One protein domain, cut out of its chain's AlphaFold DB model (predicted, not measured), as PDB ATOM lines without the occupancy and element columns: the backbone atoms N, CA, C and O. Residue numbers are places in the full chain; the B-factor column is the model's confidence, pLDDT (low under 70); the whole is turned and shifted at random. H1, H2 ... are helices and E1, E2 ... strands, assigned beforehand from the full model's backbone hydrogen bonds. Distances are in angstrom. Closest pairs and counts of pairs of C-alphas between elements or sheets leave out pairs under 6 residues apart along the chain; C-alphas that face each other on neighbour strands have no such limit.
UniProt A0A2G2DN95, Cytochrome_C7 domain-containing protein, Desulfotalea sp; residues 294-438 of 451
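What this domain is: This is residues 294 to 438 of the 451 residues of the protein "Cytochrome_C7 domain-containing protein" of Desulfotalea sp (UniProt A0A2G2DN95). This is a long, loose body whose middle is a twisted sheet of four strands, E4 E1 E7 E8, with the hairpin of E2 and E3 and the helix H1 near one end of it. Toward the opposite end lies a smaller sheet of three strands, E5 E6 E9, on which the last helix, H3, packs; short H2 sits where the two sheets come together, and residues 415 to 426, of which 424 to 426 belong to H3, stick out. The printed part has 145 residues, with three named helices and nine named strands in the order E1 H1 E2 E3 E4 E5 E6 E7 E8 H2 E9 H3. The larger sheet is mixed, the sheets E5 E6 E9 and E2 E3 are antiparallel, and the class is mixed, helices and strands. The whole is loose and elongated, with a radius of gyration of the C-alphas of 20.3 A and spans of 60 by 31 by 30 A.

How they stand to each other: E1, residues 294 to 302, is an inner strand of the larger sheet. It is antiparallel to E4, residues 352 to 361, at 163 degrees, with N 298 and O 356 2.9 A apart, within hydrogen-bond range. E1 is parallel to E7, residues 384 to 389, at 19 degrees, with N 299 and O 385 2.8 A apart. E7 forms a hairpin with E8, residues 395 to 401, with N 386 and O 400 2.9 A apart; E4 and E8 are the edge strands. H1, residues 319 to 328, is only just on this sheet, with 5 pairs of C-alphas within 10 A, and only grazes it with residues 320 to 324; its closest C-alphas to E4 are those of Ile 321 and Ile 352, 7.2 A apart. E2, residues 339 to 341, and E3, residues 348 to 350, form a hairpin, with N 340 and O 349 3.0 A apart. E3 runs on into E4 across a break of 1 residue, at 82 degrees, and E4 bends by 64 degrees at residue 358. E5, residues 367 to 369, forms a hairpin with E6, residues 375 to 380, with N 368 and O 376 2.8 A apart. E6 is antiparallel to E9, residues 409 to 411, at 135 degrees, with N 379 and O 410 2.9 A apart; its pairing is staggered, residues 375 to 377 with E5 and 378 to 380 with E9. H2, residues 405 to 408, only grazes both larger sheets. H3, residues 424 to 438, is on the sheet E5 E6 E9, in two layers, a helix on one face of a sheet; the closest C-alphas of E5 and H3 are those of Leu 367 and Phe 431, 6.7 A apart. In H1 and H3 every O i to N i+4 pair is within hydrogen-bond range, while H2 is too short for such a pair.

Where its parts are: E1 begins at C-alpha 294, (-20.846, 35.118, -27.471), and is 22.9 A long from first to last C-alpha. H1 is 14.1 A long, and E4, the longest strand by residues, is 26.6 A long. E6 is 15.8 A, E7 17.0 A and E8 15.3 A long. H3 is 21.3 A long and ends at C-alpha 438, (-23.626, 26.156, -6.289).

The domain as a whole: The two C-alphas farthest apart are those of Glu 332 and Gln 436, 61.1 A. The printed part has no cut. The links E1 to H1, 16 residues, and E9 to H3, 12 residues, are long. The mean pLDDT of the printed part is 93.9, and no printed residue is under 70.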
ATOM      1  N   ASP A 294     -21.549  35.845 -26.420       91.19
ATOM      2  CA  ASP A 294     -20.846  35.118 -27.471       91.19
ATOM      3  C   ASP A 294     -19.966  34.009 -26.872       91.19
ATOM      4  O   ASP A 294     -18.831  34.257 -26.463       91.19
ATOM      5  N   LYS A 295     -20.522  32.794 -26.799       92.25
ATOM      6  CA  LYS A 295     -19.925  31.611 -26.151       92.25
ATOM      7  C   LYS A 295     -19.232  30.689 -27.150       92.25
ATOM      8  O   LYS A 295     -19.673  30.560 -28.295       92.25
ATOM      9  N   GLY A 296     -18.196  30.012 -26.666       93.00
ATOM     10  CA  GLY A 296     -17.405  29.015 -27.371       93.00
ATOM     11  C   GLY A 296     -16.765  29.594 -28.619       93.00
ATOM     12  O   GLY A 296     -17.210  29.288 -29.719       93.00
ATOM     13  N   LYS A 297     -15.769  30.477 -28.476       95.50
ATOM     14  CA  LYS A 297     -15.054  31.023 -29.638       95.50
ATOM     15  C   LYS A 297     -14.079  29.980 -30.155       95.50
ATOM     16  O   LYS A 297     -13.042  29.747 -29.540       95.50
ATOM     17  N   HIS A 298     -14.387  29.394 -31.300       97.19
ATOM     18  CA  HIS A 298     -13.495  28.457 -31.967       97.19
ATOM     19  C   HIS A 298     -12.639  29.205 -32.978       97.19
ATOM     20  O   HIS A 298     -13.161  29.957 -33.803       97.19
ATOM     21  N   PHE A 299     -11.332  28.989 -32.917       98.00
ATOM     22  CA  PHE A 299     -10.402  29.402 -33.950       98.00
ATOM     23  C   PHE A 299      -9.706  28.170 -34.499       98.00
ATOM     24  O   PHE A 299      -9.159  27.365 -33.747       98.00
ATOM     25  N   LEU A 300      -9.734  28.041 -35.816       97.62
ATOM     26  CA  LEU A 300      -9.127  26.936 -36.534       97.62
ATOM     27  C   LEU A 300      -8.083  27.505 -37.484       97.62
ATOM     28  O   LEU A 300      -8.418  28.317 -38.347       97.62
ATOM     29  N   ARG A 301      -6.833  27.076 -37.328       97.25
ATOM     30  CA  ARG A 301      -5.810  27.264 -38.348       97.25
ATOM     31  C   ARG A 301      -5.892  26.108 -39.340       97.25
ATOM     32  O   ARG A 301      -5.882  24.955 -38.917       97.25
ATOM     33  N   ILE A 302      -5.942  26.413 -40.629       96.38
ATOM     34  CA  ILE A 302      -5.790  25.417 -41.694       96.38
ATOM     35  C   ILE A 302      -4.682  25.850 -42.640       96.38
ATOM     36  O   ILE A 302      -4.621  27.025 -43.005       96.38
ATOM     37  N   ASP A 303      -3.828  24.904 -43.018       96.00
ATOM     38  CA  ASP A 303      -2.731  25.114 -43.971       96.00
ATOM     39  C   ASP A 303      -2.978  24.384 -45.315       96.00
ATOM     40  O   ASP A 303      -2.140  24.462 -46.209       96.00
ATOM     41  N   THR A 304      -4.124  23.707 -45.449       94.06
ATOM     42  CA  THR A 304      -4.623  23.016 -46.656       94.06
ATOM     43  C   THR A 304      -5.561  23.915 -47.480       94.06
ATOM     44  O   THR A 304      -6.147  24.867 -46.955       94.06
ATOM     45  N   ASP A 305      -5.677  23.611 -48.771       91.19
ATOM     46  CA  ASP A 305      -6.613  24.163 -49.756       91.19
ATOM     47  C   ASP A 305      -8.014  23.517 -49.723       91.19
ATOM     48  O   ASP A 305      -8.929  24.009 -50.385       91.19
ATOM     49  N   GLU A 306      -8.236  22.509 -48.877       91.94
ATOM     50  CA  GLU A 306      -9.544  21.881 -48.653       91.94
ATOM     51  C   GLU A 306     -10.501  22.809 -47.875       91.94
ATOM     52  O   GLU A 306     -10.590  22.802 -46.640       91.94
ATOM     53  N   LEU A 307     -11.228  23.657 -48.612       92.12
ATOM     54  CA  LEU A 307     -12.041  24.749 -48.059       92.12
ATOM     55  C   LEU A 307     -13.559  24.516 -48.105       92.12
ATOM     56  O   LEU A 307     -14.299  25.312 -47.521       92.12
ATOM     57  N   ASP A 308     -14.046  23.448 -48.738       90.00
ATOM     58  CA  ASP A 308     -15.471  23.237 -49.066       90.00
ATOM     59  C   ASP A 308     -16.432  23.396 -47.878       90.00
ATOM     60  O   ASP A 308     -17.513  23.990 -47.994       90.00
ATOM     61  N   SER A 309     -16.006  22.939 -46.697       90.56
ATOM     62  CA  SER A 309     -16.782  23.036 -45.449       90.56
ATOM     63  C   SER A 309     -17.046  24.482 -44.997       90.56
ATOM     64  O   SER A 309     -17.904  24.721 -44.146       90.56
ATOM     65  N   PHE A 310     -16.334  25.457 -45.563       92.69
ATOM     66  CA  PHE A 310     -16.420  26.879 -45.228       92.69
ATOM     67  C   PHE A 310     -17.076  27.726 -46.324       92.69
ATOM     68  O   PHE A 310     -17.127  28.951 -46.186       92.69
ATOM     69  N   SER A 311     -17.637  27.101 -47.364       92.06
ATOM     70  CA  SER A 311     -18.348  27.769 -48.472       92.06
ATOM     71  C   SER A 311     -19.475  28.702 -48.012       92.06
ATOM     72  O   SER A 311     -19.684  29.770 -48.586       92.06
ATOM     73  N   ALA A 312     -20.157  28.360 -46.915       92.56
ATOM     74  CA  ALA A 312     -21.201  29.186 -46.302       92.56
ATOM     75  C   ALA A 312     -20.674  30.234 -45.297       92.56
ATOM     76  O   ALA A 312     -21.456  31.010 -44.743       92.56
ATOM     77  N   LEU A 313     -19.363  30.258 -45.032       93.81
ATOM     78  CA  LEU A 313     -18.703  31.078 -44.014       93.81
ATOM     79  C   LEU A 313     -17.598  32.012 -44.566       93.81
ATOM     80  O   LEU A 313     -16.626  32.245 -43.847       93.81
ATOM     81  N   PRO A 314     -17.689  32.601 -45.777       92.81
ATOM     82  CA  PRO A 314     -16.617  33.463 -46.286       92.81
ATOM     83  C   PRO A 314     -16.439  34.738 -45.446       92.81
ATOM     84  O   PRO A 314     -15.348  35.290 -45.355       92.81
ATOM     85  N   VAL A 315     -17.492  35.199 -44.767       94.25
ATOM     86  CA  VAL A 315     -17.489  36.453 -44.005       94.25
ATOM     87  C   VAL A 315     -17.368  36.180 -42.512       94.25
ATOM     88  O   VAL A 315     -18.289  35.672 -41.880       94.25
ATOM     89  N   GLN A 316     -16.226  36.560 -41.935       94.38
ATOM     90  CA  GLN A 316     -15.915  36.299 -40.521       94.38
ATOM     91  C   GLN A 316     -15.240  37.496 -39.826       94.38
ATOM     92  O   GLN A 316     -14.477  37.320 -38.869       94.38
ATOM     93  N   GLY A 317     -15.461  38.714 -40.335       93.12
ATOM     94  CA  GLY A 317     -14.862  39.942 -39.793       93.12
ATOM     95  C   GLY A 317     -13.351  40.043 -40.022       93.12
ATOM     96  O   GLY A 317     -12.629  40.588 -39.191       93.12
ATOM     97  N   ASN A 318     -12.850  39.471 -41.120       95.75
ATOM     98  CA  ASN A 318     -11.463  39.610 -41.548       95.75
ATOM     99  C   ASN A 318     -11.409  39.676 -43.078       95.75
ATOM    100  O   ASN A 318     -11.782  38.713 -43.745       95.75
ATOM    101  N   TYR A 319     -10.932  40.800 -43.609       94.81
ATOM    102  CA  TYR A 319     -10.994  41.098 -45.036       94.81
ATOM    103  C   TYR A 319     -10.102  40.171 -45.870       94.81
ATOM    104  O   TYR A 319     -10.478  39.776 -46.968       94.81
ATOM    105  N   GLU A 320      -8.926  39.804 -45.353       95.44
ATOM    106  CA  GLU A 320      -7.988  38.908 -46.042       95.44
ATOM    107  C   GLU A 320      -8.584  37.503 -46.198       95.44
ATOM    108  O   GLU A 320      -8.538  36.939 -47.289       95.44
ATOM    109  N   ILE A 321      -9.229  36.995 -45.141       96.31
ATOM    110  CA  ILE A 321      -9.951  35.715 -45.172       96.31
ATOM    111  C   ILE A 321     -11.147  35.779 -46.113       96.31
ATOM    112  O   ILE A 321     -11.321  34.888 -46.934       96.31
ATOM    113  N   GLU A 322     -11.952  36.837 -46.027       95.81
ATOM    114  CA  GLU A 322     -13.120  36.991 -46.891       95.81
ATOM    115  C   GLU A 322     -12.736  37.041 -48.365       95.81
ATOM    116  O   GLU A 322     -13.350  36.356 -49.183       95.81
ATOM    117  N   LYS A 323     -11.691  37.803 -48.700       95.81
ATOM    118  CA  LYS A 323     -11.160  37.876 -50.060       95.81
ATOM    119  C   LYS A 323     -10.660  36.515 -50.539       95.81
ATOM    120  O   LYS A 323     -10.964  36.146 -51.668       95.81
ATOM    121  N   LEU A 324      -9.902  35.798 -49.709       96.81
ATOM    122  CA  LEU A 324      -9.354  34.488 -50.052       96.81
ATOM    123  C   LEU A 324     -10.464  33.462 -50.284       96.81
ATOM    124  O   LEU A 324     -10.517  32.869 -51.353       96.81
ATOM    125  N   LEU A 325     -11.379  33.307 -49.326       95.88
ATOM    126  CA  LEU A 325     -12.469  32.335 -49.420       95.88
ATOM    127  C   LEU A 325     -13.392  32.650 -50.602       95.88
ATOM    128  O   LEU A 325     -13.676  31.779 -51.413       95.88
ATOM    129  N   THR A 326     -13.804  33.912 -50.764       94.38
ATOM    130  CA  THR A 326     -14.667  34.312 -51.892       94.38
ATOM    131  C   THR A 326     -13.983  34.103 -53.245       94.38
ATOM    132  O   THR A 326     -14.658  33.792 -54.219       94.38
ATOM    133  N   ASN A 327     -12.660  34.283 -53.327       95.50
ATOM    134  CA  ASN A 327     -11.912  34.002 -54.549       95.50
ATOM    135  C   ASN A 327     -11.837  32.500 -54.831       95.50
ATOM    136  O   ASN A 327     -12.135  32.094 -55.943       95.50
ATOM    137  N   ASN A 328     -11.448  31.692 -53.843       95.50
ATOM    138  CA  ASN A 328     -11.186  30.266 -54.050       95.50
ATOM    139  C   ASN A 328     -12.471  29.435 -54.197       95.50
ATOM    140  O   ASN A 328     -12.416  28.338 -54.729       95.50
ATOM    141  N   PHE A 329     -13.635  29.955 -53.792       93.69
ATOM    142  CA  PHE A 329     -14.934  29.343 -54.112       93.69
ATOM    143  C   PHE A 329     -15.478  29.722 -55.502       93.69
ATOM    144  O   PHE A 329     -16.536  29.233 -55.899       93.69
ATOM    145  N   ASP A 330     -14.794  30.602 -56.238       91.50
ATOM    146  CA  ASP A 330     -15.124  30.952 -57.619       91.50
ATOM    147  C   ASP A 330     -14.231  30.153 -58.577       91.50
ATOM    148  O   ASP A 330     -13.098  30.542 -58.855       91.50
ATOM    149  N   TYR A 331     -14.759  29.037 -59.087       87.75
ATOM    150  CA  TYR A 331     -14.036  28.089 -59.948       87.75
ATOM    151  C   TYR A 331     -13.539  28.677 -61.282       87.75
ATOM    152  O   TYR A 331     -12.803  28.012 -62.007       87.75
ATOM    153  N   GLU A 332     -13.931  29.908 -61.626       93.31
ATOM    154  CA  GLU A 332     -13.446  30.624 -62.812       93.31
ATOM    155  C   GLU A 332     -12.154  31.422 -62.544       93.31
ATOM    156  O   GLU A 332     -11.595  32.028 -63.464       93.31
ATOM    157  N   LYS A 333     -11.684  31.479 -61.291       93.00
ATOM    158  CA  LYS A 333     -10.494  32.235 -60.882       93.00
ATOM    159  C   LYS A 333      -9.343  31.320 -60.488       93.00
ATOM    160  O   LYS A 333      -9.544  30.242 -59.941       93.00
ATOM    161  N   ASP A 334      -8.124  31.821 -60.683       94.56
ATOM    162  CA  ASP A 334      -6.937  31.206 -60.095       94.56
ATOM    163  C   ASP A 334      -7.027  31.260 -58.563       94.56
ATOM    164  O   ASP A 334      -7.341  32.305 -57.974       94.56
ATOM    165  N   GLU A 335      -6.718  30.137 -57.919       93.88
ATOM    166  CA  GLU A 335      -6.714  30.033 -56.466       93.88
ATOM    167  C   GLU A 335      -5.651  30.943 -55.847       93.88
ATOM    168  O   GLU A 335      -4.483  30.984 -56.248       93.88
ATOM    169  N   LEU A 336      -6.058  31.681 -54.818       96.06
ATOM    170  CA  LEU A 336      -5.138  32.421 -53.976       96.06
ATOM    171  C   LEU A 336      -4.469  31.466 -52.983       96.06
ATOM    172  O   LEU A 336      -5.134  30.584 -52.435       96.06
ATOM    173  N   PRO A 337      -3.176  31.677 -52.677       96.19
ATOM    174  CA  PRO A 337      -2.456  30.826 -51.742       96.19
ATOM    175  C   PRO A 337      -3.040  30.940 -50.329       96.19
ATOM    176  O   PRO A 337      -3.383  32.045 -49.883       96.19
ATOM    177  N   ILE A 338      -3.084  29.806 -49.620       96.69
ATOM    178  CA  ILE A 338      -3.522  29.677 -48.221       96.69
ATOM    179  C   ILE A 338      -2.493  30.340 -47.304       96.69
ATOM    180  O   ILE A 338      -1.621  29.705 -46.716       96.69
ATOM    181  N   GLU A 339      -2.569  31.662 -47.229       96.19
ATOM    182  CA  GLU A 339      -1.624  32.504 -46.509       96.19
ATOM    183  C   GLU A 339      -2.320  33.684 -45.846       96.19
ATOM    184  O   GLU A 339      -3.220  34.311 -46.415       96.19
ATOM    185  N   MET A 340      -1.806  34.062 -44.678       95.25
ATOM    186  CA  MET A 340      -2.277  35.217 -43.926       95.25
ATOM    187  C   MET A 340      -1.116  36.119 -43.502       95.25
ATOM    188  O   MET A 340      -0.016  35.651 -43.196       95.25
ATOM    189  N   THR A 341      -1.367  37.426 -43.475       95.38
ATOM    190  CA  THR A 341      -0.372  38.443 -43.126       95.38
ATOM    191  C   THR A 341      -0.215  38.587 -41.611       95.38
ATOM    192  O   THR A 341      -1.197  38.803 -40.900       95.38
ATOM    193  N   ASP A 342       1.023  38.539 -41.117       94.69
ATOM    194  CA  ASP A 342       1.389  38.946 -39.755       94.69
ATOM    195  C   ASP A 342       1.353  40.480 -39.642       94.69
ATOM    196  O   ASP A 342       2.147  41.170 -40.287       94.69
ATOM    197  N   SER A 343       0.457  41.018 -38.809       91.69
ATOM    198  CA  SER A 343       0.274  42.468 -38.634       91.69
ATOM    199  C   SER A 343       1.482  43.193 -38.040       91.69
ATOM    200  O   SER A 343       1.598  44.406 -38.183       91.69
ATOM    201  N   LEU A 344       2.396  42.491 -37.368       91.50
ATOM    202  CA  LEU A 344       3.585  43.110 -36.777       91.50
ATOM    203  C   LEU A 344       4.753  43.208 -37.762       91.50
ATOM    204  O   LEU A 344       5.576  44.121 -37.642       91.50
ATOM    205  N   THR A 345       4.857  42.277 -38.716       91.31
ATOM    206  CA  THR A 345       5.978  42.233 -39.676       91.31
ATOM    207  C   THR A 345       5.582  42.549 -41.110       91.31
ATOM    208  O   THR A 345       6.471  42.735 -41.939       91.31
ATOM    209  N   GLY A 346       4.288  42.540 -41.433       91.88
ATOM    210  CA  GLY A 346       3.772  42.658 -42.799       91.88
ATOM    211  C   GLY A 346       4.120  41.468 -43.701       91.88
ATOM    212  O   GLY A 346       3.955  41.548 -44.914       91.88
ATOM    213  N   LYS A 347       4.635  40.368 -43.136       93.88
ATOM    214  CA  LYS A 347       5.027  39.180 -43.908       93.88
ATOM    215  C   LYS A 347       3.843  38.228 -44.004       93.88
ATOM    216  O   LYS A 347       3.160  38.001 -43.009       93.88
ATOM    217  N   ARG A 348       3.635  37.650 -45.185       94.75
ATOM    218  CA  ARG A 348       2.682  36.552 -45.377       94.75
ATOM    219  C   ARG A 348       3.324  35.239 -44.952       94.75
ATOM    220  O   ARG A 348       4.537  35.067 -45.069       94.75
ATOM    221  N   SER A 349       2.527  34.353 -44.377       93.19
ATOM    222  CA  SER A 349       2.946  33.015 -43.959       93.19
ATOM    223  C   SER A 349       1.826  32.027 -44.236       93.19
ATOM    224  O   SER A 349       0.655  32.414 -44.194       93.19
ATOM    225  N   ALA A 350       2.204  30.775 -44.488       94.12
ATOM    226  CA  ALA A 350       1.276  29.690 -44.766       94.12
ATOM    227  C   ALA A 350       0.220  29.533 -43.663       94.12
ATOM    228  O   ALA A 350       0.457  29.798 -42.477       94.12
ATOM    229  N   GLY A 351      -0.958  29.103 -44.080       95.56
ATOM    230  CA  GLY A 351      -2.107  28.911 -43.225       95.56
ATOM    231  C   GLY A 351      -2.999  30.131 -43.100       95.56
ATOM    232  O   GLY A 351      -2.554  31.279 -43.186       95.56
ATOM    233  N   ILE A 352      -4.267  29.868 -42.820       97.12
ATOM    234  CA  ILE A 352      -5.275  30.880 -42.527       97.12
ATOM    235  C   ILE A 352      -5.987  30.572 -41.216       97.12
ATOM    236  O   ILE A 352      -6.150  29.418 -40.833       97.12
ATOM    237  N   TRP A 353      -6.434  31.623 -40.531       97.62
ATOM    238  CA  TRP A 353      -7.207  31.507 -39.298       97.62
ATOM    239  C   TRP A 353      -8.690  31.727 -39.560       97.62
ATOM    240  O   TRP A 353      -9.099  32.850 -39.856       97.62
ATOM    241  N   LEU A 354      -9.494  30.690 -39.367       97.31
ATOM    242  CA  LEU A 354     -10.953  30.720 -39.407       97.31
ATOM    243  C   LEU A 354     -11.527  30.859 -37.994       97.31
ATOM    244  O   LEU A 354     -10.873  30.520 -37.005       97.31
ATOM    245  N   LYS A 355     -12.743  31.396 -37.885       96.12
ATOM    246  CA  LYS A 355     -13.413  31.715 -36.621       96.12
ATOM    247  C   LYS A 355     -14.867  31.259 -36.643       96.12
ATOM    248  O   LYS A 355     -15.609  31.579 -37.567       96.12
ATOM    249  N   GLY A 356     -15.296  30.620 -35.562       94.44
ATOM    250  CA  GLY A 356     -16.678  30.227 -35.312       94.44
ATOM    251  C   GLY A 356     -17.091  30.458 -33.861       94.44
ATOM    252  O   GLY A 356     -16.274  30.800 -33.005       94.44
ATOM    253  N   TYR A 357     -18.380  30.271 -33.594       94.69
ATOM    254  CA  TYR A 357     -18.957  30.343 -32.255       94.69
ATOM    255  C   TYR A 357     -19.920  29.179 -32.040       94.69
ATOM    256  O   TYR A 357     -20.570  28.754 -32.992       94.69
ATOM    257  N   ILE A 358     -20.069  28.721 -30.796       93.88
ATOM    258  CA  ILE A 358     -21.120  27.754 -30.440       93.88
ATOM    259  C   ILE A 358     -22.482  28.452 -30.406       93.88
ATOM    260  O   ILE A 358     -23.450  27.988 -31.002       93.88
ATOM    261  N   THR A 359     -22.568  29.589 -29.710       91.88
ATOM    262  CA  THR A 359     -23.800  30.386 -29.632       91.88
ATOM    263  C   THR A 359     -23.489  31.862 -29.480       91.88
ATOM    264  O   THR A 359     -22.587  32.234 -28.725       91.88
ATOM    265  N   ARG A 360     -24.298  32.707 -30.120       91.81
ATOM    266  CA  ARG A 360     -24.235  34.164 -29.987       91.81
ATOM    267  C   ARG A 360     -25.615  34.728 -29.712       91.81
ATOM    268  O   ARG A 360     -26.528  34.549 -30.510       91.81
ATOM    269  N   ARG A 361     -25.772  35.388 -28.573       93.69
ATOM    270  CA  ARG A 361     -27.041  35.933 -28.081       93.69
ATOM    271  C   ARG A 361     -26.821  37.281 -27.396       93.69
ATOM    272  O   ARG A 361     -25.675  37.689 -27.189       93.69
ATOM    273  N   TRP A 362     -27.904  37.990 -27.083       94.31
ATOM    274  CA  TRP A 362     -27.839  39.306 -26.420       94.31
ATOM    275  C   TRP A 362     -28.875  39.517 -25.318       94.31
ATOM    276  O   TRP A 362     -28.771  40.456 -24.525       94.31
ATOM    277  N   GLU A 363     -29.892  38.663 -25.274       90.19
ATOM    278  CA  GLU A 363     -31.050  38.794 -24.404       90.19
ATOM    279  C   GLU A 363     -30.707  38.649 -22.916       90.19
ATOM    280  O   GLU A 363     -31.319  39.324 -22.081       90.19
ATOM    281  N   ASN A 364     -29.710  37.829 -22.564       88.94
ATOM    282  CA  ASN A 364     -29.352  37.609 -21.169       88.94
ATOM    283  C   ASN A 364     -28.177  38.486 -20.749       88.94
ATOM    284  O   ASN A 364     -27.052  38.381 -21.234       88.94
ATOM    285  N   VAL A 365     -28.420  39.299 -19.725       93.12
ATOM    286  CA  VAL A 365     -27.355  39.992 -19.000       93.12
ATOM    287  C   VAL A 365     -26.793  39.032 -17.953       93.12
ATOM    288  O   VAL A 365     -27.291  38.961 -16.828       93.12
ATOM    289  N   SER A 366     -25.777  38.261 -18.347       93.25
ATOM    290  CA  SER A 366     -25.094  37.306 -17.469       93.25
ATOM    291  C   SER A 366     -24.428  38.010 -16.287       93.25
ATOM    292  O   SER A 366     -23.721  38.999 -16.474       93.25
ATOM    293  N   LEU A 367     -24.637  37.499 -15.071       95.62
ATOM    294  CA  LEU A 367     -24.098  38.076 -13.837       95.62
ATOM    295  C   LEU A 367     -23.038  37.176 -13.196       95.62
ATOM    296  O   LEU A 367     -23.132  35.951 -13.223       95.62
ATOM    297  N   GLY A 368     -22.045  37.804 -12.576       95.44
ATOM    298  CA  GLY A 368     -20.993  37.163 -11.801       95.44
ATOM    299  C   GLY A 368     -20.438  38.101 -10.735       95.44
ATOM    300  O   GLY A 368     -20.959  39.191 -10.517       95.44
ATOM    301  N   ARG A 369     -19.372  37.679 -10.054       94.69
ATOM    302  CA  ARG A 369     -18.656  38.501  -9.064       94.69
ATOM    303  C   ARG A 369     -17.395  39.099  -9.681       94.69
ATOM    304  O   ARG A 369     -16.596  38.341 -10.249       94.69
ATOM    305  N   ASP A 370     -17.214  40.409  -9.539       94.06
ATOM    306  CA  ASP A 370     -15.961  41.090  -9.876       94.06
ATOM    307  C   ASP A 370     -14.848  40.821  -8.844       94.06
ATOM    308  O   ASP A 370     -15.007  40.013  -7.926       94.06
ATOM    309  N   ALA A 371     -13.686  41.457  -9.025       90.69
ATOM    310  CA  ALA A 371     -12.534  41.273  -8.142       90.69
ATOM    311  C   ALA A 371     -12.774  41.804  -6.715       90.69
ATOM    312  O   ALA A 371     -12.088  41.380  -5.789       90.69
ATOM    313  N   GLN A 372     -13.745  42.702  -6.537       92.00
ATOM    314  CA  GLN A 372     -14.151  43.277  -5.256       92.00
ATOM    315  C   GLN A 372     -15.340  42.524  -4.637       92.00
ATOM    316  O   GLN A 372     -15.780  42.860  -3.541       92.00
ATOM    317  N   GLY A 373     -15.869  41.500  -5.315       94.25
ATOM    318  CA  GLY A 373     -17.023  40.731  -4.861       94.25
ATOM    319  C   GLY A 373     -18.378  41.380  -5.166       94.25
ATOM    320  O   GLY A 373     -19.407  40.847  -4.734       94.25
ATOM    321  N   LYS A 374     -18.429  42.477  -5.934       96.44
ATOM    322  CA  LYS A 374     -19.704  43.059  -6.375       96.44
ATOM    323  C   LYS A 374     -20.317  42.199  -7.477       96.44
ATOM    324  O   LYS A 374     -19.610  41.603  -8.291       96.44
ATOM    325  N   ILE A 375     -21.644  42.119  -7.493       97.44
ATOM    326  CA  ILE A 375     -22.403  41.520  -8.589       97.44
ATOM    327  C   ILE A 375     -22.229  42.422  -9.805       97.44
ATOM    328  O   ILE A 375     -22.601  43.592  -9.767       97.44
ATOM    329  N   ALA A 376     -21.673  41.882 -10.878       97.12
ATOM    330  CA  ALA A 376     -21.398  42.601 -12.106       97.12
ATOM    331  C   ALA A 376     -21.829  41.793 -13.323       97.12
ATOM    332  O   ALA A 376     -21.932  40.567 -13.264       97.12
ATOM    333  N   VAL A 377     -22.051  42.490 -14.437       96.25
ATOM    334  CA  VAL A 377     -22.225  41.824 -15.726       96.25
ATOM    335  C   VAL A 377     -20.918  41.130 -16.089       96.25
ATOM    336  O   VAL A 377     -19.838  41.695 -15.908       96.25
ATOM    337  N   VAL A 378     -21.005  39.895 -16.571       95.69
ATOM    338  CA  VAL A 378     -19.855  39.114 -17.023       95.69
ATOM    339  C   VAL A 378     -20.045  38.661 -18.458       95.69
ATOM    340  O   VAL A 378     -21.162  38.417 -18.905       95.69
ATOM    341  N   ARG A 379     -18.929  38.528 -19.169       94.38
ATOM    342  CA  ARG A 379     -18.882  38.057 -20.552       94.38
ATOM    343  C   ARG A 379     -17.790  36.990 -20.707       94.38
ATOM    344  O   ARG A 379     -16.723  37.159 -20.101       94.38
ATOM    345  N   PRO A 380     -18.005  35.931 -21.513       93.31
ATOM    346  CA  PRO A 380     -17.010  34.894 -21.828       93.31
ATOM    347  C   PRO A 380     -15.911  35.448 -22.754       93.31
ATOM    348  O   PRO A 380     -15.799  35.155 -23.944       93.31
ATOM    349  N   THR A 381     -15.113  36.365 -22.215       92.94
ATOM    350  CA  THR A 381     -14.081  37.087 -22.973       92.94
ATOM    351  C   THR A 381     -12.853  36.238 -23.238       92.94
ATOM    352  O   THR A 381     -12.180  36.513 -24.219       92.94
ATOM    353  N   LEU A 382     -12.588  35.226 -22.406       95.06
ATOM    354  CA  LEU A 382     -11.486  34.280 -22.575       95.06
ATOM    355  C   LEU A 382     -11.965  32.851 -22.858       95.06
ATOM    356  O   LEU A 382     -11.228  31.921 -22.580       95.06
ATOM    357  N   ASP A 383     -13.181  32.675 -23.371       95.69
ATOM    358  CA  ASP A 383     -13.716  31.369 -23.772       95.69
ATOM    359  C   ASP A 383     -13.296  31.056 -25.214       95.69
ATOM    360  O   ASP A 383     -14.011  31.384 -26.167       95.69
ATOM    361  N   TYR A 384     -12.084  30.516 -25.360       97.12
ATOM    362  CA  TYR A 384     -11.467  30.204 -26.648       97.12
ATOM    363  C   TYR A 384     -11.162  28.715 -26.769       97.12
ATOM    364  O   TYR A 384     -10.772  28.064 -25.802       97.12
ATOM    365  N   THR A 385     -11.261  28.208 -27.989       98.00
ATOM    366  CA  THR A 385     -10.807  26.875 -28.379       98.00
ATOM    367  C   THR A 385      -9.955  27.001 -29.632       98.00
ATOM    368  O   THR A 385     -10.389  27.640 -30.593       98.00
ATOM    369  N   LEU A 386      -8.754  26.423 -29.616       98.44
ATOM    370  CA  LEU A 386      -7.818  26.462 -30.737       98.44
ATOM    371  C   LEU A 386      -7.653  25.075 -31.354       98.44
ATOM    372  O   LEU A 386      -7.410  24.103 -30.638       98.44
ATOM    373  N   SER A 387      -7.715  25.022 -32.680       97.81
ATOM    374  CA  SER A 387      -7.409  23.835 -33.477       97.81
ATOM    375  C   SER A 387      -6.448  24.187 -34.609       97.81
ATOM    376  O   SER A 387      -6.425  25.332 -35.073       97.81
ATOM    377  N   TRP A 388      -5.677  23.208 -35.078       97.38
ATOM    378  CA  TRP A 388      -4.793  23.363 -36.229       97.38
ATOM    379  C   TRP A 388      -4.707  22.081 -37.059       97.38
ATOM    380  O   TRP A 388      -4.420  21.007 -36.524       97.38
ATOM    381  N   ILE A 389      -4.932  22.234 -38.363       96.12
ATOM    382  CA  ILE A 389      -4.741  21.218 -39.399       96.12
ATOM    383  C   ILE A 389      -3.633  21.706 -40.335       96.12
ATOM    384  O   ILE A 389      -3.691  22.838 -40.829       96.12
ATOM    385  N   ASP A 390      -2.609  20.882 -40.546       95.12
ATOM    386  CA  ASP A 390      -1.491  21.224 -41.427       95.12
ATOM    387  C   ASP A 390      -1.801  20.977 -42.918       95.12
ATOM    388  O   ASP A 390      -2.901  20.575 -43.295       95.12
ATOM    389  N   ALA A 391      -0.820  21.244 -43.784       94.56
ATOM    390  CA  ALA A 391      -0.959  21.102 -45.234       94.56
ATOM    391  C   ALA A 391      -1.071  19.641 -45.709       94.56
ATOM    392  O   ALA A 391      -1.439  19.408 -46.853       94.56
ATOM    393  N   ASN A 392      -0.759  18.661 -44.852       95.38
ATOM    394  CA  ASN A 392      -0.956  17.235 -45.126       95.38
ATOM    395  C   ASN A 392      -2.266  16.721 -44.498       95.38
ATOM    396  O   ASN A 392      -2.378  15.525 -44.227       95.38
ATOM    397  N   GLU A 393      -3.199  17.623 -44.170       94.69
ATOM    398  CA  GLU A 393      -4.476  17.330 -43.504       94.69
ATOM    399  C   GLU A 393      -4.322  16.635 -42.141       94.69
ATOM    400  O   GLU A 393      -5.252  16.018 -41.613       94.69
ATOM    401  N   THR A 394      -3.146  16.744 -41.522       96.12
ATOM    402  CA  THR A 394      -2.896  16.144 -40.216       96.12
ATOM    403  C   THR A 394      -3.322  17.109 -39.119       96.12
ATOM    404  O   THR A 394      -2.914  18.273 -39.084       96.12
ATOM    405  N   VAL A 395      -4.141  16.617 -38.187       96.56
ATOM    406  CA  VAL A 395      -4.536  17.373 -36.994       96.56
ATOM    407  C   VAL A 395      -3.335  17.476 -36.057       96.56
ATOM    408  O   VAL A 395      -2.929  16.495 -35.438       96.56
ATOM    409  N   GLN A 396      -2.777  18.678 -35.948       96.50
ATOM    410  CA  GLN A 396      -1.630  18.965 -35.085       96.50
ATOM    411  C   GLN A 396      -2.075  19.351 -33.672       96.50
ATOM    412  O   GLN A 396      -1.454  18.968 -32.681       96.50
ATOM    413  N   ILE A 397      -3.168  20.112 -33.571       96.31
ATOM    414  CA  ILE A 397      -3.783  20.518 -32.306       96.31
ATOM    415  C   ILE A 397      -5.295  20.357 -32.449       96.31
ATOM    416  O   ILE A 397      -5.898  20.949 -33.344       96.31
ATOM    417  N   ASP A 398      -5.905  19.589 -31.547       96.56
ATOM    418  CA  ASP A 398      -7.340  19.308 -31.561       96.56
ATOM    419  C   ASP A 398      -8.052  19.985 -30.386       96.56
ATOM    420  O   ASP A 398      -7.865  19.607 -29.227       96.56
ATOM    421  N   ALA A 399      -8.850  21.006 -30.701       95.88
ATOM    422  CA  ALA A 399      -9.823  21.634 -29.814       95.88
ATOM    423  C   ALA A 399      -9.290  21.969 -28.408       95.88
ATOM    424  O   ALA A 399      -9.964  21.764 -27.395       95.88
ATOM    425  N   VAL A 400      -8.085  22.538 -28.329       97.31
ATOM    426  CA  VAL A 400      -7.500  22.934 -27.048       97.31
ATOM    427  C   VAL A 400      -8.255  24.132 -26.495       97.31
ATOM    428  O   VAL A 400      -8.176  25.245 -27.021       97.31
ATOM    429  N   GLN A 401      -8.971  23.901 -25.399       96.19
ATOM    430  CA  GLN A 401      -9.688  24.945 -24.686       96.19
ATOM    431  C   GLN A 401      -8.731  25.795 -23.842       96.19
ATOM    432  O   GLN A 401      -7.793  25.304 -23.211       96.19
ATOM    433  N   SER A 402      -9.008  27.093 -23.790       95.31
ATOM    434  CA  SER A 402      -8.327  28.044 -22.922       95.31
ATOM    435  C   SER A 402      -8.406  27.636 -21.443       95.31
ATOM    436  O   SER A 402      -9.489  27.411 -20.898       95.31
ATOM    437  N   GLN A 403      -7.268  27.633 -20.759       93.81
ATOM    438  CA  GLN A 403      -7.121  27.315 -19.344       93.81
ATOM    439  C   GLN A 403      -7.420  28.550 -18.488       93.81
ATOM    440  O   GLN A 403      -6.536  29.337 -18.139       93.81
ATOM    441  N   THR A 404      -8.692  28.755 -18.147       88.00
ATOM    442  CA  THR A 404      -9.120  29.927 -17.374       88.00
ATOM    443  C   THR A 404     -10.026  29.563 -16.207       88.00
ATOM    444  O   THR A 404     -10.753  28.573 -16.214       88.00
ATOM    445  N   LYS A 405     -10.004  30.400 -15.165       82.25
ATOM    446  CA  LYS A 405     -10.983  30.307 -14.076       82.25
ATOM    447  C   LYS A 405     -12.358  30.742 -14.589       82.25
ATOM    448  O   LYS A 405     -12.437  31.668 -15.392       82.25
ATOM    449  N   LYS A 406     -13.424  30.158 -14.030       81.38
ATOM    450  CA  LYS A 406     -14.826  30.529 -14.316       81.38
ATOM    451  C   LYS A 406     -15.177  30.470 -15.815       81.38
ATOM    452  O   LYS A 406     -15.895  31.346 -16.286       81.38
ATOM    453  N   GLU A 407     -14.642  29.493 -16.553       84.12
ATOM    454  CA  GLU A 407     -14.989  29.269 -17.973       84.12
ATOM    455  C   GLU A 407     -14.779  30.523 -18.848       84.12
ATOM    456  O   GLU A 407     -15.584  30.867 -19.708       84.12
ATOM    457  N   GLY A 408     -13.729  31.299 -18.570       89.00
ATOM    458  CA  GLY A 408     -13.396  32.500 -19.340       89.00
ATOM    459  C   GLY A 408     -14.305  33.708 -19.086       89.00
ATOM    460  O   GLY A 408     -14.114  34.757 -19.716       89.00
ATOM    461  N   LEU A 409     -15.259  33.611 -18.151       93.44
ATOM    462  CA  LEU A 409     -16.119  34.721 -17.745       93.44
ATOM    463  C   LEU A 409     -15.315  35.799 -17.015       93.44
ATOM    464  O   LEU A 409     -14.662  35.552 -15.996       93.44
ATOM    465  N   ARG A 410     -15.426  37.039 -17.494       93.94
ATOM    466  CA  ARG A 410     -14.811  38.211 -16.864       93.94
ATOM    467  C   ARG A 410     -15.819  39.340 -16.691       93.94
ATOM    468  O   ARG A 410     -16.709  39.463 -17.532       93.94
ATOM    469  N   PRO A 411     -15.664  40.177 -15.648       94.62
ATOM    470  CA  PRO A 411     -16.443  41.399 -15.509       94.62
ATOM    471  C   PRO A 411     -16.368  42.252 -16.771       94.62
ATOM    472  O   PRO A 411     -15.294  42.453 -17.340       94.62
ATOM    473  N   TYR A 412     -17.527  42.737 -17.185       92.25
ATOM    474  CA  TYR A 412     -17.741  43.527 -18.383       92.25
ATOM    475  C   TYR A 412     -18.653  44.707 -18.041       92.25
ATOM    476  O   TYR A 412     -19.539  44.595 -17.192       92.25
ATOM    477  N   ILE A 413     -18.436  45.842 -18.701       94.50
ATOM    478  CA  ILE A 413     -19.294  47.023 -18.597       94.50
ATOM    479  C   ILE A 413     -19.943  47.207 -19.974       94.50
ATOM    480  O   ILE A 413     -19.338  47.839 -20.844       94.50
ATOM    481  N   PRO A 414     -21.141  46.634 -20.200       95.19
ATOM    482  CA  PRO A 414     -21.916  46.917 -21.399       95.19
ATOM    483  C   PRO A 414     -22.160  48.414 -21.532       95.19
ATOM    484  O   PRO A 414     -22.572  49.064 -20.569       95.19
ATOM    485  N   HIS A 415     -21.957  48.947 -22.731       96.75
ATOM    486  CA  HIS A 415     -22.349  50.308 -23.080       96.75
ATOM    487  C   HIS A 415     -23.769  50.276 -23.640       96.75
ATOM    488  O   HIS A 415     -24.032  50.663 -24.766       96.75
ATOM    489  N   THR A 416     -24.693  49.720 -22.866       96.75
ATOM    490  CA  THR A 416     -26.105  49.551 -23.240       96.75
ATOM    491  C   THR A 416     -26.999  50.100 -22.138       96.75
ATOM    492  O   THR A 416     -28.073  49.572 -21.847       96.75
ATOM    493  N   THR A 417     -26.524  51.149 -21.470       96.69
ATOM    494  CA  THR A 417     -27.161  51.754 -20.307       96.69
ATOM    495  C   THR A 417     -28.547  52.250 -20.680       96.69
ATOM    496  O   THR A 417     -28.737  52.976 -21.656       96.69
ATOM    497  N   GLY A 418     -29.531  51.905 -19.862       95.56
ATOM    498  CA  GLY A 418     -30.866  52.474 -19.923       95.56
ATOM    499  C   GLY A 418     -31.455  52.647 -18.532       95.56
ATOM    500  O   GLY A 418     -30.771  52.535 -17.509       95.56
ATOM    501  N   ASN A 419     -32.760  52.898 -18.487       92.62
ATOM    502  CA  ASN A 419     -33.497  52.799 -17.234       92.62
ATOM    503  C   ASN A 419     -33.339  51.377 -16.684       92.62
ATOM    504  O   ASN A 419     -33.386  50.418 -17.457       92.62
ATOM    505  N   ALA A 420     -33.156  51.241 -15.368       91.56
ATOM    506  CA  ALA A 420     -33.085  49.921 -14.755       91.56
ATOM    507  C   ALA A 420     -34.321  49.106 -15.164       91.56
ATOM    508  O   ALA A 420     -35.450  49.595 -15.073       91.56
ATOM    509  N   GLY A 421     -34.099  47.892 -15.672       80.44
ATOM    510  CA  GLY A 421     -35.195  47.055 -16.158       80.44
ATOM    511  C   GLY A 421     -36.176  46.749 -15.028       80.44
ATOM    512  O   GLY A 421     -35.754  46.540 -13.895       80.44
ATOM    513  N   VAL A 422     -37.478  46.663 -15.317       84.44
ATOM    514  CA  VAL A 422     -38.515  46.425 -14.287       84.44
ATOM    515  C   VAL A 422     -38.301  45.135 -13.475       84.44
ATOM    516  O   VAL A 422     -38.811  45.012 -12.369       84.44
ATOM    517  N   PHE A 423     -37.492  44.202 -13.988       87.50
ATOM    518  CA  PHE A 423     -37.138  42.934 -13.343       87.50
ATOM    519  C   PHE A 423     -35.706  42.890 -12.777       87.50
ATOM    520  O   PHE A 423     -35.182  41.801 -12.541       87.50
ATOM    521  N   TYR A 424     -35.047  44.036 -12.549       90.62
ATOM    522  CA  TYR A 424     -33.672  44.048 -12.021       90.62
ATOM    523  C   TYR A 424     -33.561  43.305 -10.679       90.62
ATOM    524  O   TYR A 424     -32.616  42.549 -10.472       90.62
ATOM    525  N   GLN A 425     -34.557  43.445  -9.795       92.38
ATOM    526  CA  GLN A 425     -34.583  42.745  -8.506       92.38
ATOM    527  C   GLN A 425     -34.647  41.229  -8.696       92.38
ATOM    528  O   GLN A 425     -33.852  40.507  -8.096       92.38
ATOM    529  N   SER A 426     -35.527  40.748  -9.579       92.75
ATOM    530  CA  SER A 426     -35.645  39.322  -9.900       92.75
ATOM    531  C   SER A 426     -34.343  38.767 -10.476       92.75
ATOM    532  O   SER A 426     -33.918  37.683 -10.083       92.75
ATOM    533  N   ARG A 427     -33.666  39.529 -11.345       91.81
ATOM    534  CA  ARG A 427     -32.350  39.168 -11.898       91.81
ATOM    535  C   ARG A 427     -31.304  38.991 -10.789       91.81
ATOM    536  O   ARG A 427     -30.604  37.979 -10.764       91.81
ATOM    537  N   LEU A 428     -31.221  39.937  -9.848       95.06
ATOM    538  CA  LEU A 428     -30.290  39.862  -8.715       95.06
ATOM    539  C   LEU A 428     -30.620  38.696  -7.772       95.06
ATOM    540  O   LEU A 428     -29.729  37.943  -7.381       95.06
ATOM    541  N   GLN A 429     -31.898  38.505  -7.440       94.69
ATOM    542  CA  GLN A 429     -32.355  37.402  -6.590       94.69
ATOM    543  C   GLN A 429     -32.078  36.036  -7.227       94.69
ATOM    544  O   GLN A 429     -31.621  35.120  -6.544       94.69
ATOM    545  N   GLN A 430     -32.314  35.897  -8.534       94.44
ATOM    546  CA  GLN A 430     -32.012  34.675  -9.274       94.44
ATOM    547  C   GLN A 430     -30.514  34.366  -9.239       94.44
ATOM    548  O   GLN A 430     -30.144  33.228  -8.951       94.44
ATOM    549  N   PHE A 431     -29.659  35.367  -9.461       95.38
ATOM    550  CA  PHE A 431     -28.211  35.203  -9.347       95.38
ATOM    551  C   PHE A 431     -27.800  34.727  -7.945       95.38
ATOM    552  O   PHE A 431     -27.104  33.721  -7.820       95.38
ATOM    553  N   LEU A 432     -28.281  35.387  -6.887       96.00
ATOM    554  CA  LEU A 432     -27.976  35.012  -5.502       96.00
ATOM    555  C   LEU A 432     -28.450  33.588  -5.169       96.00
ATOM    556  O   LEU A 432     -27.736  32.833  -4.509       96.00
ATOM    557  N   LYS A 433     -29.630  33.193  -5.662       95.94
ATOM    558  CA  LYS A 433     -30.164  31.837  -5.493       95.94
ATOM    559  C   LYS A 433     -29.271  30.792  -6.164       95.94
ATOM    560  O   LYS A 433     -28.950  29.785  -5.534       95.94
ATOM    561  N   LEU A 434     -28.864  31.023  -7.414       93.12
ATOM    562  CA  LEU A 434     -27.971  30.122  -8.150       93.12
ATOM    563  C   LEU A 434     -26.592  30.034  -7.484       93.12
ATOM    564  O   LEU A 434     -26.050  28.941  -7.332       93.12
ATOM    565  N   GLU A 435     -26.057  31.163  -7.016       92.62
ATOM    566  CA  GLU A 435     -24.788  31.214  -6.285       92.62
ATOM    567  C   GLU A 435     -24.854  30.382  -4.993       92.62
ATOM    568  O   GLU A 435     -23.950  29.594  -4.711       92.62
ATOM    569  N   GLN A 436     -25.941  30.496  -4.224       92.75
ATOM    570  CA  GLN A 436     -26.129  29.704  -3.009       92.75
ATOM    571  C   GLN A 436     -26.281  28.207  -3.310       92.75
ATOM    572  O   GLN A 436     -25.715  27.373  -2.605       92.75
ATOM    573  N   GLN A 437     -27.010  27.849  -4.369       92.50
ATOM    574  CA  GLN A 437     -27.152  26.455  -4.797       92.50
ATOM    575  C   GLN A 437     -25.808  25.843  -5.205       92.50
ATOM    576  O   GLN A 437     -25.521  24.705  -4.833       92.50
ATOM    577  N   ALA A 438     -24.969  26.594  -5.924       88.38
ATOM    578  CA  ALA A 438     -23.626  26.156  -6.289       88.38
ATOM    579  C   ALA A 438     -22.747  25.924  -5.047       88.38
ATOM    580  O   ALA A 438     -22.103  24.881  -4.940       88.38
TER     581      ALA A 438